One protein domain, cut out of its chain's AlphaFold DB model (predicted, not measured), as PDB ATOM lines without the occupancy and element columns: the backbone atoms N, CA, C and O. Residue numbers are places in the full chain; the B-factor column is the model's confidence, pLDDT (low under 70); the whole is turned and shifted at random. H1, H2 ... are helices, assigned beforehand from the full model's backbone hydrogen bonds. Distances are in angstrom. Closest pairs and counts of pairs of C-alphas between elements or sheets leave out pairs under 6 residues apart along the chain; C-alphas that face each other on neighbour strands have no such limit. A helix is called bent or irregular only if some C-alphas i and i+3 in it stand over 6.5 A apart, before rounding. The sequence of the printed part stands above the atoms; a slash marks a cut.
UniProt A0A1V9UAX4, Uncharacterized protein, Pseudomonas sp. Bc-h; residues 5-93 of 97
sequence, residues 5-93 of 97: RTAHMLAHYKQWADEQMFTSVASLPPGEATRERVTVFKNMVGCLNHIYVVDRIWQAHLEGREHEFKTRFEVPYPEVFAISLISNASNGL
ATOM      1  N   ARG A   5     -33.128  48.904 -15.438       94.31
ATOM      2  CA  ARG A   5     -33.562  47.789 -14.582       94.31
ATOM      3  C   ARG A   5     -32.466  46.738 -14.412       94.31
ATOM      4  O   ARG A   5     -32.237  46.260 -13.304       94.31
ATOM      5  N   THR A   6     -31.792  46.370 -15.500       94.44
ATOM      6  CA  THR A   6     -30.660  45.440 -15.462       94.44
ATOM      7  C   THR A   6     -29.487  46.041 -14.685       94.44
ATOM      8  O   THR A   6     -28.866  45.321 -13.913       94.44
ATOM      9  N   ALA A   7     -29.211  47.340 -14.835       90.12
ATOM     10  CA  ALA A   7     -28.156  48.024 -14.087       90.12
ATOM     11  C   ALA A   7     -28.423  48.025 -12.571       90.12
ATOM     12  O   ALA A   7     -27.533  47.657 -11.809       90.12
ATOM     13  N   HIS A   8     -29.650  48.331 -12.134       90.06
ATOM     14  CA  HIS A   8     -30.025  48.259 -10.713       90.06
ATOM     15  C   HIS A   8     -29.903  46.835 -10.164       90.06
ATOM     16  O   HIS A   8     -29.342  46.628  -9.093       90.06
ATOM     17  N   MET A   9     -30.369  45.832 -10.919       93.88
ATOM     18  CA  MET A   9     -30.226  44.429 -10.520       93.88
ATOM     19  C   MET A   9     -28.753  44.049 -10.317       93.88
ATOM     20  O   MET A   9     -28.415  43.451  -9.298       93.88
ATOM     21  N   LEU A  10     -27.871  44.435 -11.244       91.62
ATOM     22  CA  LEU A  10     -26.437  44.159 -11.134       91.62
ATOM     23  C   LEU A  10     -25.783  44.911  -9.965       91.62
ATOM     24  O   LEU A  10     -24.910  44.343  -9.314       91.62
ATOM     25  N   ALA A  11     -26.218  46.139  -9.663       88.38
ATOM     26  CA  ALA A  11     -25.731  46.903  -8.513       88.38
ATOM     27  C   ALA A  11     -26.106  46.231  -7.177       88.38
ATOM     28  O   ALA A  11     -25.240  46.032  -6.327       88.38
ATOM     29  N   HIS A  12     -27.357  45.782  -7.022       89.00
ATOM     30  CA  HIS A  12     -27.772  45.021  -5.837       89.00
ATOM     31  C   HIS A  12     -27.058  43.672  -5.732       89.00
ATOM     32  O   HIS A  12     -26.637  43.273  -4.646       89.00
ATOM     33  N   TYR A  13     -26.880  42.975  -6.857       92.25
ATOM     34  CA  TYR A  13     -26.119  41.729  -6.878       92.25
ATOM     35  C   TYR A  13     -24.667  41.950  -6.438       92.25
ATOM     36  O   TYR A  13     -24.143  41.168  -5.648       92.25
ATOM     37  N   LYS A  14     -24.027  43.025  -6.913       89.25
ATOM     38  CA  LYS A  14     -22.667  43.396  -6.512       89.25
ATOM     39  C   LYS A  14     -22.579  43.663  -5.013       89.25
ATOM     40  O   LYS A  14     -21.669  43.136  -4.384       89.25
ATOM     41  N   GLN A  15     -23.531  44.404  -4.443       87.44
ATOM     42  CA  GLN A  15     -23.574  44.656  -3.001       87.44
ATOM     43  C   GLN A  15     -23.624  43.346  -2.201       87.44
ATOM     44  O   GLN A  15     -22.789  43.127  -1.328       87.44
ATOM     45  N   TRP A  16     -24.548  42.442  -2.541       90.88
ATOM     46  CA  TRP A  16     -24.629  41.132  -1.889       90.88
ATOM     47  C   TRP A  16     -23.334  40.324  -2.063       90.88
ATOM     48  O   TRP A  16     -22.836  39.729  -1.107       90.88
ATOM     49  N   ALA A  17     -22.762  40.307  -3.269       90.94
ATOM     50  CA  ALA A  17     -21.540  39.559  -3.550       90.94
ATOM     51  C   ALA A  17     -20.342  40.089  -2.744       90.94
ATOM     52  O   ALA A  17     -19.556  39.293  -2.228       90.94
ATOM     53  N   ASP A  18     -20.228  41.410  -2.597       88.94
ATOM     54  CA  ASP A  18     -19.203  42.052  -1.776       88.94
ATOM     55  C   ASP A  18     -19.348  41.667  -0.305       88.94
ATOM     56  O   ASP A  18     -18.372  41.249   0.316       88.94
ATOM     57  N   GLU A  19     -20.562  41.746   0.248       87.62
ATOM     58  CA  GLU A  19     -20.840  41.362   1.636       87.62
ATOM     59  C   GLU A  19     -20.405  39.915   1.914       87.62
ATOM     60  O   GLU A  19     -19.707  39.650   2.901       87.62
ATOM     61  N   GLN A  20     -20.737  38.983   1.014       91.31
ATOM     62  CA  GLN A  20     -20.320  37.584   1.145       91.31
ATOM     63  C   GLN A  20     -18.808  37.407   1.004       91.31
ATOM     64  O   GLN A  20     -18.193  36.640   1.754       91.31
ATOM     65  N   MET A  21     -18.190  38.121   0.062       90.56
ATOM     66  CA  MET A  21     -16.753  38.051  -0.176       90.56
ATOM     67  C   MET A  21     -15.965  38.568   1.030       90.56
ATOM     68  O   MET A  21     -15.079  37.869   1.522       90.56
ATOM     69  N   PHE A  22     -16.313  39.747   1.553       88.94
ATOM     70  CA  PHE A  22     -15.649  40.321   2.723       88.94
ATOM     71  C   PHE A  22     -15.860  39.467   3.972       88.94
ATOM     72  O   PHE A  22     -14.897  39.236   4.702       88.94
ATOM     73  N   THR A  23     -17.069  38.940   4.186       90.19
ATOM     74  CA  THR A  23     -17.353  38.025   5.305       90.19
ATOM     75  C   THR A  23     -16.474  36.776   5.230       90.19
ATOM     76  O   THR A  23     -15.833  36.396   6.210       90.19
ATOM     77  N   SER A  24     -16.375  36.172   4.045       92.56
ATOM     78  CA  SER A  24     -15.563  34.972   3.824       92.56
ATOM     79  C   SER A  24     -14.077  35.238   4.068       92.56
ATOM     80  O   SER A  24     -13.429  34.493   4.800       92.56
ATOM     81  N   VAL A  25     -13.533  36.322   3.507       92.00
ATOM     82  CA  VAL A  25     -12.118  36.681   3.684       92.00
ATOM     83  C   VAL A  25     -11.807  37.047   5.140       92.00
ATOM     84  O   VAL A  25     -10.744  36.680   5.634       92.00
ATOM     85  N   ALA A  26     -12.727  37.706   5.851       88.31
ATOM     86  CA  ALA A  26     -12.560  38.046   7.267       88.31
ATOM     87  C   ALA A  26     -12.542  36.813   8.190       88.31
ATOM     88  O   ALA A  26     -11.946  36.864   9.261       88.31
ATOM     89  N   SER A  27     -13.164  35.703   7.774       92.19
ATOM     90  CA  SER A  27     -13.165  34.438   8.525       92.19
ATOM     91  C   SER A  27     -11.890  33.602   8.367       92.19
ATOM     92  O   SER A  27     -11.736  32.576   9.032       92.19
ATOM     93  N   LEU A  28     -10.978  34.005   7.476       94.31
ATOM     94  CA  LEU A  28      -9.733  33.281   7.261       94.31
ATOM     95  C   LEU A  28      -8.809  33.392   8.486       94.31
ATOM     96  O   LEU A  28      -8.824  34.408   9.185       94.31
ATOM     97  N   PRO A  29      -7.941  32.390   8.721       95.38
ATOM     98  CA  PRO A  29      -6.896  32.498   9.728       95.38
ATOM     99  C   PRO A  29      -6.029  33.756   9.541       95.38
ATOM    100  O   PRO A  29      -5.808  34.190   8.402       95.38
ATOM    101  N   PRO A  30      -5.474  34.323  10.630       91.81
ATOM    102  CA  PRO A  30      -4.587  35.476  10.544       91.81
ATOM    103  C   PRO A  30      -3.459  35.261   9.525       91.81
ATOM    104  O   PRO A  30      -2.790  34.230   9.523       91.81
ATOM    105  N   GLY A  31      -3.259  36.240   8.643       92.44
ATOM    106  CA  GLY A  31      -2.222  36.210   7.608       92.44
ATOM    107  C   GLY A  31      -2.601  35.495   6.304       92.44
ATOM    108  O   GLY A  31      -1.917  35.694   5.303       92.44
ATOM    109  N   GLU A  32      -3.695  34.729   6.235       95.19
ATOM    110  CA  GLU A  32      -4.082  34.024   4.998       95.19
ATOM    111  C   GLU A  32      -4.537  34.962   3.871       95.19
ATOM    112  O   GLU A  32      -4.258  34.703   2.693       95.19
ATOM    113  N   ALA A  33      -5.200  36.067   4.224       92.88
ATOM    114  CA  ALA A  33      -5.634  37.085   3.267       92.88
ATOM    115  C   ALA A  33      -4.443  37.837   2.639       92.88
ATOM    116  O   ALA A  33      -4.483  38.215   1.465       92.88
ATOM    117  N   THR A  34      -3.366  38.026   3.405       94.25
ATOM    118  CA  THR A  34      -2.140  38.722   2.982       94.25
ATOM    119  C   THR A  34      -1.063  37.782   2.449       94.25
ATOM    120  O   THR A  34      -0.093  38.259   1.859       94.25
ATOM    121  N   ARG A  35      -1.223  36.463   2.629       95.44
ATOM    122  CA  ARG A  35      -0.279  35.439   2.173       95.44
ATOM    123  C   ARG A  35      -0.005  35.580   0.681       95.44
ATOM    124  O   ARG A  35      -0.940  35.667  -0.118       95.44
ATOM    125  N   GLU A  36       1.276  35.563   0.321       96.31
ATOM    126  CA  GLU A  36       1.709  35.659  -1.070       96.31
ATOM    127  C   GLU A  36       1.221  34.469  -1.901       96.31
ATOM    128  O   GLU A  36       1.245  33.308  -1.478       96.31
ATOM    129  N   ARG A  37       0.752  34.780  -3.105       95.31
ATOM    130  CA  ARG A  37       0.220  33.854  -4.101       95.31
ATOM    131  C   ARG A  37       0.684  34.305  -5.478       95.31
ATOM    132  O   ARG A  37       0.809  35.500  -5.743       95.31
ATOM    133  N   VAL A  38       0.867  33.347  -6.383       95.06
ATOM    134  CA  VAL A  38       1.271  33.610  -7.772       95.06
ATOM    135  C   VAL A  38       0.079  34.172  -8.555       95.06
ATOM    136  O   VAL A  38      -0.622  33.461  -9.267       95.06
ATOM    137  N   THR A  39      -0.195  35.459  -8.353       91.69
ATOM    138  CA  THR A  39      -1.294  36.219  -8.962       91.69
ATOM    139  C   THR A  39      -0.820  37.638  -9.278       91.69
ATOM    140  O   THR A  39       0.124  38.126  -8.656       91.69
ATOM    141  N   VAL A  40      -1.500  38.337 -10.194       92.25
ATOM    142  CA  VAL A  40      -1.184  39.739 -10.548       92.25
ATOM    143  C   VAL A  40      -1.185  40.658  -9.319       92.25
ATOM    144  O   VAL A  40      -0.356  41.556  -9.213       92.25
ATOM    145  N   PHE A  41      -2.082  40.402  -8.365       91.88
ATOM    146  CA  PHE A  41      -2.276  41.239  -7.180       91.88
ATOM    147  C   PHE A  41      -1.513  40.759  -5.941       91.88
ATOM    148  O   PHE A  41      -1.676  41.333  -4.868       91.88
ATOM    149  N   LYS A  42      -0.675  39.722  -6.083       92.69
ATOM    150  CA  LYS A  42       0.153  39.087  -5.040       92.69
ATOM    151  C   LYS A  42      -0.610  38.393  -3.908       92.69
ATOM    152  O   LYS A  42      -0.138  37.371  -3.430       92.69
ATOM    153  N   ASN A  43      -1.764  38.892  -3.477       94.25
ATOM    154  CA  ASN A  43      -2.592  38.292  -2.428       94.25
ATOM    155  C   ASN A  43      -4.071  38.717  -2.554       94.25
ATOM    156  O   ASN A  43      -4.459  39.412  -3.497       94.25
ATOM    157  N   MET A  44      -4.913  38.272  -1.615       94.12
ATOM    158  CA  MET A  44      -6.351  38.569  -1.645       94.12
ATOM    159  C   MET A  44      -6.627  40.051  -1.368       94.12
ATOM    160  O   MET A  44      -7.490  40.631  -2.019       94.12
ATOM    161  N   VAL A  45      -5.862  40.686  -0.474       92.50
ATOM    162  CA  VAL A  45      -5.991  42.125  -0.172       92.50
ATOM    163  C   VAL A  45      -5.743  42.982  -1.411       92.50
ATOM    164  O   VAL A  45      -6.527  43.886  -1.698       92.50
ATOM    165  N   GLY A  46      -4.692  42.689  -2.179       93.44
ATOM    166  CA  GLY A  46      -4.405  43.397  -3.425       93.44
ATOM    167  C   GLY A  46      -5.531  43.239  -4.449       93.44
ATOM    168  O   GLY A  46      -5.893  44.202  -5.122       93.44
ATOM    169  N   CYS A  47      -6.129  42.048  -4.532       93.56
ATOM    170  CA  CYS A  47      -7.269  41.789  -5.410       93.56
ATOM    171  C   CYS A  47      -8.506  42.605  -4.992       93.56
ATOM    172  O   CYS A  47      -9.137  43.249  -5.826       93.56
ATOM    173  N   LEU A  48      -8.819  42.637  -3.694       92.56
ATOM    174  CA  LEU A  48      -9.953  43.402  -3.163       92.56
ATOM    175  C   LEU A  48      -9.770  44.915  -3.341       92.56
ATOM    176  O   LEU A  48     -10.726  45.602  -3.691       92.56
ATOM    177  N   ASN A  49      -8.547  45.432  -3.174       92.81
ATOM    178  CA  ASN A  49      -8.246  46.832  -3.486       92.81
ATOM    179  C   ASN A  49      -8.464  47.132  -4.968       92.81
ATOM    180  O   ASN A  49      -9.056  48.155  -5.296       92.81
ATOM    181  N   HIS A  50      -8.035  46.237  -5.859       93.25
ATOM    182  CA  HIS A  50      -8.254  46.420  -7.288       93.25
ATOM    183  C   HIS A  50      -9.744  46.526  -7.633       93.25
ATOM    184  O   HIS A  50     -10.135  47.441  -8.354       93.25
ATOM    185  N   ILE A  51     -10.573  45.628  -7.088       91.50
ATOM    186  CA  ILE A  51     -12.031  45.667  -7.276       91.50
ATOM    187  C   ILE A  51     -12.590  47.003  -6.773       91.50
ATOM    188  O   ILE A  51     -13.260  47.705  -7.528       91.50
ATOM    189  N   TYR A  52     -12.237  47.404  -5.549       91.06
ATOM    190  CA  TYR A  52     -12.693  48.661  -4.955       91.06
ATOM    191  C   TYR A  52     -12.308  49.895  -5.789       91.06
ATOM    192  O   TYR A  52     -13.151  50.743  -6.083       91.06
ATOM    193  N   VAL A  53     -11.041  50.000  -6.201       92.81
ATOM    194  CA  VAL A  53     -10.546  51.128  -7.004       92.81
ATOM    195  C   VAL A  53     -11.296  51.205  -8.333       92.81
ATOM    196  O   VAL A  53     -11.737  52.282  -8.736       92.81
ATOM    197  N   VAL A  54     -11.492  50.067  -9.003       93.19
ATOM    198  CA  VAL A  54     -12.231  50.009 -10.270       93.19
ATOM    199  C   VAL A  54     -13.694  50.420 -10.081       93.19
ATOM    200  O   VAL A  54     -14.197  51.210 -10.883       93.19
ATOM    201  N   ASP A  55     -14.359  49.972  -9.015       91.00
ATOM    202  CA  ASP A  55     -15.740  50.365  -8.703       91.00
ATOM    203  C   ASP A  55     -15.872  51.877  -8.468       91.00
ATOM    204  O   ASP A  55     -16.858  52.505  -8.874       91.00
ATOM    205  N   ARG A  56     -14.871  52.498  -7.837       90.69
ATOM    206  CA  ARG A  56     -14.866  53.945  -7.585       90.69
ATOM    207  C   ARG A  56     -14.584  54.774  -8.823       90.69
ATOM    208  O   ARG A  56     -15.249  55.790  -9.010       90.69
ATOM    209  N   ILE A  57     -13.696  54.309  -9.696       93.62
ATOM    210  CA  ILE A  57     -13.480  54.917 -11.013       93.62
ATOM    211  C   ILE A  57     -14.785  54.890 -11.823       93.62
ATOM    212  O   ILE A  57     -15.217  55.922 -12.335       93.62
ATOM    213  N   TRP A  58     -15.458  53.736 -11.903       91.81
ATOM    214  CA  TRP A  58     -16.707  53.619 -12.660       91.81
ATOM    215  C   TRP A  58     -17.848  54.440 -12.070       91.81
ATOM    216  O   TRP A  58     -18.569  55.088 -12.825       91.81
ATOM    217  N   GLN A  59     -18.003  54.461 -10.747       90.00
ATOM    218  CA  GLN A  59     -19.007  55.316 -10.116       90.00
ATOM    219  C   GLN A  59     -18.753  56.796 -10.415       90.00
ATOM    220  O   GLN A  59     -19.687  57.500 -10.783       90.00
ATOM    221  N   ALA A  60     -17.506  57.264 -10.295       92.44
ATOM    222  CA  ALA A  60     -17.169  58.650 -10.604       92.44
ATOM    223  C   ALA A  60     -17.535  58.997 -12.055       92.44
ATOM    224  O   ALA A  60     -18.199  60.004 -12.291       92.44
ATOM    225  N   HIS A  61     -17.225  58.114 -13.010       93.12
ATOM    226  CA  HIS A  61     -17.628  58.297 -14.406       93.12
ATOM    227  C   HIS A  61     -19.151  58.335 -14.600       93.12
ATOM    228  O   HIS A  61     -19.639  59.177 -15.350       93.12
ATOM    229  N   LEU A  62     -19.906  57.451 -13.938       88.19
ATOM    230  CA  LEU A  62     -21.372  57.433 -14.021       88.19
ATOM    231  C   LEU A  62     -22.009  58.696 -13.428       88.19
ATOM    232  O   LEU A  62     -23.024  59.166 -13.931       88.19
ATOM    233  N   GLU A  63     -21.406  59.247 -12.377       90.12
ATOM    234  CA  GLU A  63     -21.880  60.447 -11.682       90.12
ATOM    235  C   GLU A  63     -21.312  61.749 -12.281       90.12
ATOM    236  O   GLU A  63     -21.648  62.837 -11.816       90.12
ATOM    237  N   GLY A  64     -20.456  61.664 -13.307       94.00
ATOM    238  CA  GLY A  64     -19.819  62.826 -13.934       94.00
ATOM    239  C   GLY A  64     -18.819  63.553 -13.026       94.00
ATOM    240  O   GLY A  64     -18.610  64.754 -13.180       94.00
ATOM    241  N   ARG A  65     -18.224  62.840 -12.064       95.81
ATOM    242  CA  ARG A  65     -17.242  63.352 -11.096       95.81
ATOM    243  C   ARG A  65     -15.828  62.910 -11.463       95.81
ATOM    244  O   ARG A  65     -15.640  61.866 -12.084       95.81
ATOM    245  N   GLU A  66     -14.824  63.651 -11.003       93.94
ATOM    246  CA  GLU A  66     -13.434  63.177 -11.025       93.94
ATOM    247  C   GLU A  66     -13.176  62.135  -9.921       93.94
ATOM    248  O   GLU A  66     -13.863  62.103  -8.893       93.94
ATOM    249  N   HIS A  67     -12.170  61.281 -10.132       93.38
ATOM    250  CA  HIS A  67     -11.661  60.332  -9.139       93.38
ATOM    251  C   HIS A  67     -10.181  60.603  -8.836       93.38
ATOM    252  O   HIS A  67      -9.434  61.069  -9.691       93.38
ATOM    253  N   GLU A  68      -9.729  60.252  -7.632       91.31
ATOM    254  CA  GLU A  68      -8.363  60.539  -7.163       91.31
ATOM    255  C   GLU A  68      -7.303  59.514  -7.608       91.31
ATOM    256  O   GLU A  68      -6.103  59.786  -7.538       91.31
ATOM    257  N   PHE A  69      -7.731  58.348  -8.103       94.06
ATOM    258  CA  PHE A  69      -6.824  57.276  -8.515       94.06
ATOM    259  C   PHE A  69      -6.074  57.619  -9.804       94.06
ATOM    260  O   PHE A  69      -6.668  57.955 -10.828       94.06
ATOM    261  N   LYS A  70      -4.757  57.450  -9.776       93.12
ATOM    262  CA  LYS A  70      -3.839  57.555 -10.916       93.12
ATOM    263  C   LYS A  70      -3.695  56.224 -11.648       93.12
ATOM    264  O   LYS A  70      -3.361  56.202 -12.832       93.12
ATOM    265  N   THR A  71      -3.916  55.103 -10.960       92.38
ATOM    266  CA  THR A  71      -3.890  53.767 -11.563       92.38
ATOM    267  C   THR A  71      -4.865  52.805 -10.891       92.38
ATOM    268  O   THR A  71      -5.106  52.856  -9.691       92.38
ATOM    269  N   ARG A  72      -5.379  51.841 -11.666       88.06
ATOM    270  CA  ARG A  72      -6.244  50.760 -11.159       88.06
ATOM    271  C   ARG A  72      -5.525  49.762 -10.239       88.06
ATOM    272  O   ARG A  72      -6.159  48.840  -9.743       88.06
ATOM    273  N   PHE A  73      -4.207  49.881 -10.087       89.50
ATOM    274  CA  PHE A  73      -3.381  49.007  -9.244       89.50
ATOM    275  C   PHE A  73      -3.053  49.616  -7.876       89.50
ATOM    276  O   PHE A  73      -2.229  49.063  -7.151       89.50
ATOM    277  N   GLU A  74      -3.646  50.758  -7.530       90.88
ATOM    278  CA  GLU A  74      -3.457  51.345  -6.206       90.88
ATOM    279  C   GLU A  74      -4.000  50.430  -5.105       90.88
ATOM    280  O   GLU A  74      -5.003  49.737  -5.278       90.88
ATOM    281  N   VAL A  75      -3.309  50.430  -3.964       88.81
ATOM    282  CA  VAL A  75      -3.666  49.653  -2.770       88.81
ATOM    283  C   VAL A  75      -3.886  50.632  -1.614       88.81
ATOM    284  O   VAL A  75      -3.037  50.728  -0.727       88.81
ATOM    285  N   PRO A  76      -4.972  51.429  -1.645       87.06
ATOM    286  CA  PRO A  76      -5.237  52.444  -0.624       87.06
ATOM    287  C   PRO A  76      -5.453  51.852   0.777       87.06
ATOM    288  O   PRO A  76      -5.220  52.543   1.767       87.06
ATOM    289  N   TYR A  77      -5.861  50.582   0.878       88.50
ATOM    290  CA  TYR A  77      -6.198  49.948   2.151       88.50
ATOM    291  C   TYR A  77      -5.461  48.614   2.337       88.50
ATOM    292  O   TYR A  77      -5.797  47.619   1.690       88.50
ATOM    293  N   PRO A  78      -4.474  48.538   3.244       82.38
ATOM    294  CA  PRO A  78      -3.710  47.311   3.477       82.38
ATOM    295  C   PRO A  78      -4.479  46.251   4.283       82.38
ATOM    296  O   PRO A  78      -4.051  45.099   4.339       82.38
ATOM    297  N   GLU A  79      -5.611  46.610   4.893       83.38
ATOM    298  CA  GLU A  79      -6.421  45.716   5.722       83.38
ATOM    299  C   GLU A  79      -7.800  45.462   5.110       83.38
ATOM    300  O   GLU A  79      -8.503  46.393   4.717       83.38
ATOM    301  N   VAL A  80      -8.229  44.195   5.098       79.19
ATOM    302  CA  VAL A  80      -9.533  43.777   4.543       79.19
ATOM    303  C   VAL A  80     -10.698  44.495   5.227       79.19
ATOM    304  O   VAL A  80     -11.654  44.885   4.562       79.19
ATOM    305  N   PHE A  81     -10.607  44.698   6.544       78.00
ATOM    306  CA  PHE A  81     -11.654  45.354   7.325       78.00
ATOM    307  C   PHE A  81     -11.840  46.831   6.945       78.00
ATOM    308  O   PHE A  81     -12.965  47.322   6.892       78.00
ATOM    309  N   ALA A  82     -10.756  47.535   6.607       75.81
ATOM    310  CA  ALA A  82     -10.848  48.911   6.128       75.81
ATOM    311  C   ALA A  82     -11.582  48.984   4.775       75.81
ATOM    312  O   ALA A  82     -12.420  49.861   4.574       75.81
ATOM    313  N   ILE A  83     -11.332  48.021   3.878       77.56
ATOM    314  CA  ILE A  83     -12.005  47.943   2.572       77.56
ATOM    315  C   ILE A  83     -13.505  47.663   2.751       77.56
ATOM    316  O   ILE A  83     -14.329  48.311   2.106       77.56
ATOM    317  N   SER A  84     -13.873  46.728   3.634       75.69
ATOM    318  CA  SER A  84     -15.276  46.331   3.820       75.69
ATOM    319  C   SER A  84     -16.134  47.454   4.409       75.69
ATOM    320  O   SER A  84     -17.244  47.688   3.930       75.69
ATOM    321  N   LEU A  85     -15.614  48.198   5.390       71.12
ATOM    322  CA  LEU A  85     -16.312  49.341   5.983       71.12
ATOM    323  C   LEU A  85     -16.617  50.428   4.945       71.12
ATOM    324  O   LEU A  85     -17.738  50.931   4.875       71.12
ATOM    325  N   ILE A  86     -15.627  50.771   4.123       70.12
ATOM    326  CA  ILE A  86     -15.726  51.878   3.166       70.12
ATOM    327  C   ILE A  86     -16.556  51.472   1.940       70.12
ATOM    328  O   ILE A  86     -17.343  52.277   1.431       70.12
ATOM    329  N   SER A  87     -16.449  50.213   1.499       68.75
ATOM    330  CA  SER A  87     -17.290  49.674   0.425       68.75
ATOM    331  C   SER A  87     -18.773  49.675   0.821       68.75
ATOM    332  O   SER A  87     -19.610  50.209   0.094       68.75
ATOM    333  N   ASN A  88     -19.101  49.193   2.024       63.50
ATOM    334  CA  ASN A  88     -20.487  49.129   2.497       63.50
ATOM    335  C   ASN A  88     -21.101  50.518   2.732       63.50
ATOM    336  O   ASN A  88     -22.261  50.739   2.383       63.50
ATOM    337  N   ALA A  89     -20.323  51.476   3.246       59.34
ATOM    338  CA  ALA A  89     -20.770  52.865   3.382       59.34
ATOM    339  C   ALA A  89     -21.076  53.518   2.022       59.34
ATOM    340  O   ALA A  89     -22.023  54.293   1.906       59.34
ATOM    341  N   SER A  90     -20.313  53.171   0.981       58.50
ATOM    342  CA  SER A  90     -20.522  53.682  -0.380       58.50
ATOM    343  C   SER A  90     -21.718  53.031  -1.086       58.50
ATOM    344  O   SER A  90     -22.389  53.678  -1.889       58.50
ATOM    345  N   ASN A  91     -22.001  51.758  -0.789       57.94
ATOM    346  CA  ASN A  91     -23.111  51.003  -1.379       57.94
ATOM    347  C   ASN A  91     -24.474  51.339  -0.742       57.94
ATOM    348  O   ASN A  91     -25.510  51.187  -1.387       57.94
ATOM    349  N   GLY A  92     -24.488  51.872   0.487       50.19
ATOM    350  CA  GLY A  92     -25.698  52.356   1.167       50.19
ATOM    351  C   GLY A  92     -26.377  53.569   0.511       50.19
ATOM    352  O   GLY A  92     -27.474  53.938   0.913       50.19
ATOM    353  N   LEU A  93     -25.767  54.178  -0.511       42.41
ATOM    354  CA  LEU A  93     -26.385  55.243  -1.312       42.41
ATOM    355  C   LEU A  93     -27.368  54.710  -2.376       42.41
ATOM    356  O   LEU A  93     -28.117  55.496  -2.946       42.41
TER     357      LEU A  93
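Overview. This is residues 5 to 93 of the 97 residues of an uncharacterized protein of Pseudomonas sp. Bc-h (UniProt A0A1V9UAX4). Three helices lie side by side with their centres in a triangle, H3 packing on both H1 and H2, and residues 5 to 10 of H1 stick out. A long link joins H1 to H2 at one end, and another folds back along H2 to H3. The printed part has 89 residues with three named helices, H1, H2, H3, and no named strand: all helix, compact, radius of gyration of the C-alphas 13.6 A, spans 38 by 28 by 21 A.

Arrangement. H1, residues 5 to 26, touches H3, residues 80 to 93, at a shallow tilt of 24 degrees, opposite ways; their closest C-alphas, Phe 22 and Ser 84, are 6.1 A apart. H2, residues 44 to 63, touches H3 with residues 45 to 52 alone, closest at the C-alphas of Val 45 and Val 80, 6.1 A, at a shallow tilt of 22 degrees, the same way. H1 and H2 are near each other, closest C-alphas 8.1 A apart. Every O i to N i+4 pair is within hydrogen-bond range in H1 and H2, and 9 of 10 in H3.

Along the chain. H1 is 31.8 A long from C-alpha 5 at (-33.562, 47.789, -14.582), H2 28.6 A, and H3 21.2 A, ending at C-alpha 93 at (-26.385, 55.243, -1.312). H3 is neither bent nor irregular, but only just: C-alphas 90 and 93 are 6.1 A apart.

Size, cuts and confidence. The C-alphas farthest apart, Pro 29 and Gly 64, are 40.6 A apart. The printed part has no cut; both links are long, and residues 87 to 93 are under pLDDT 70.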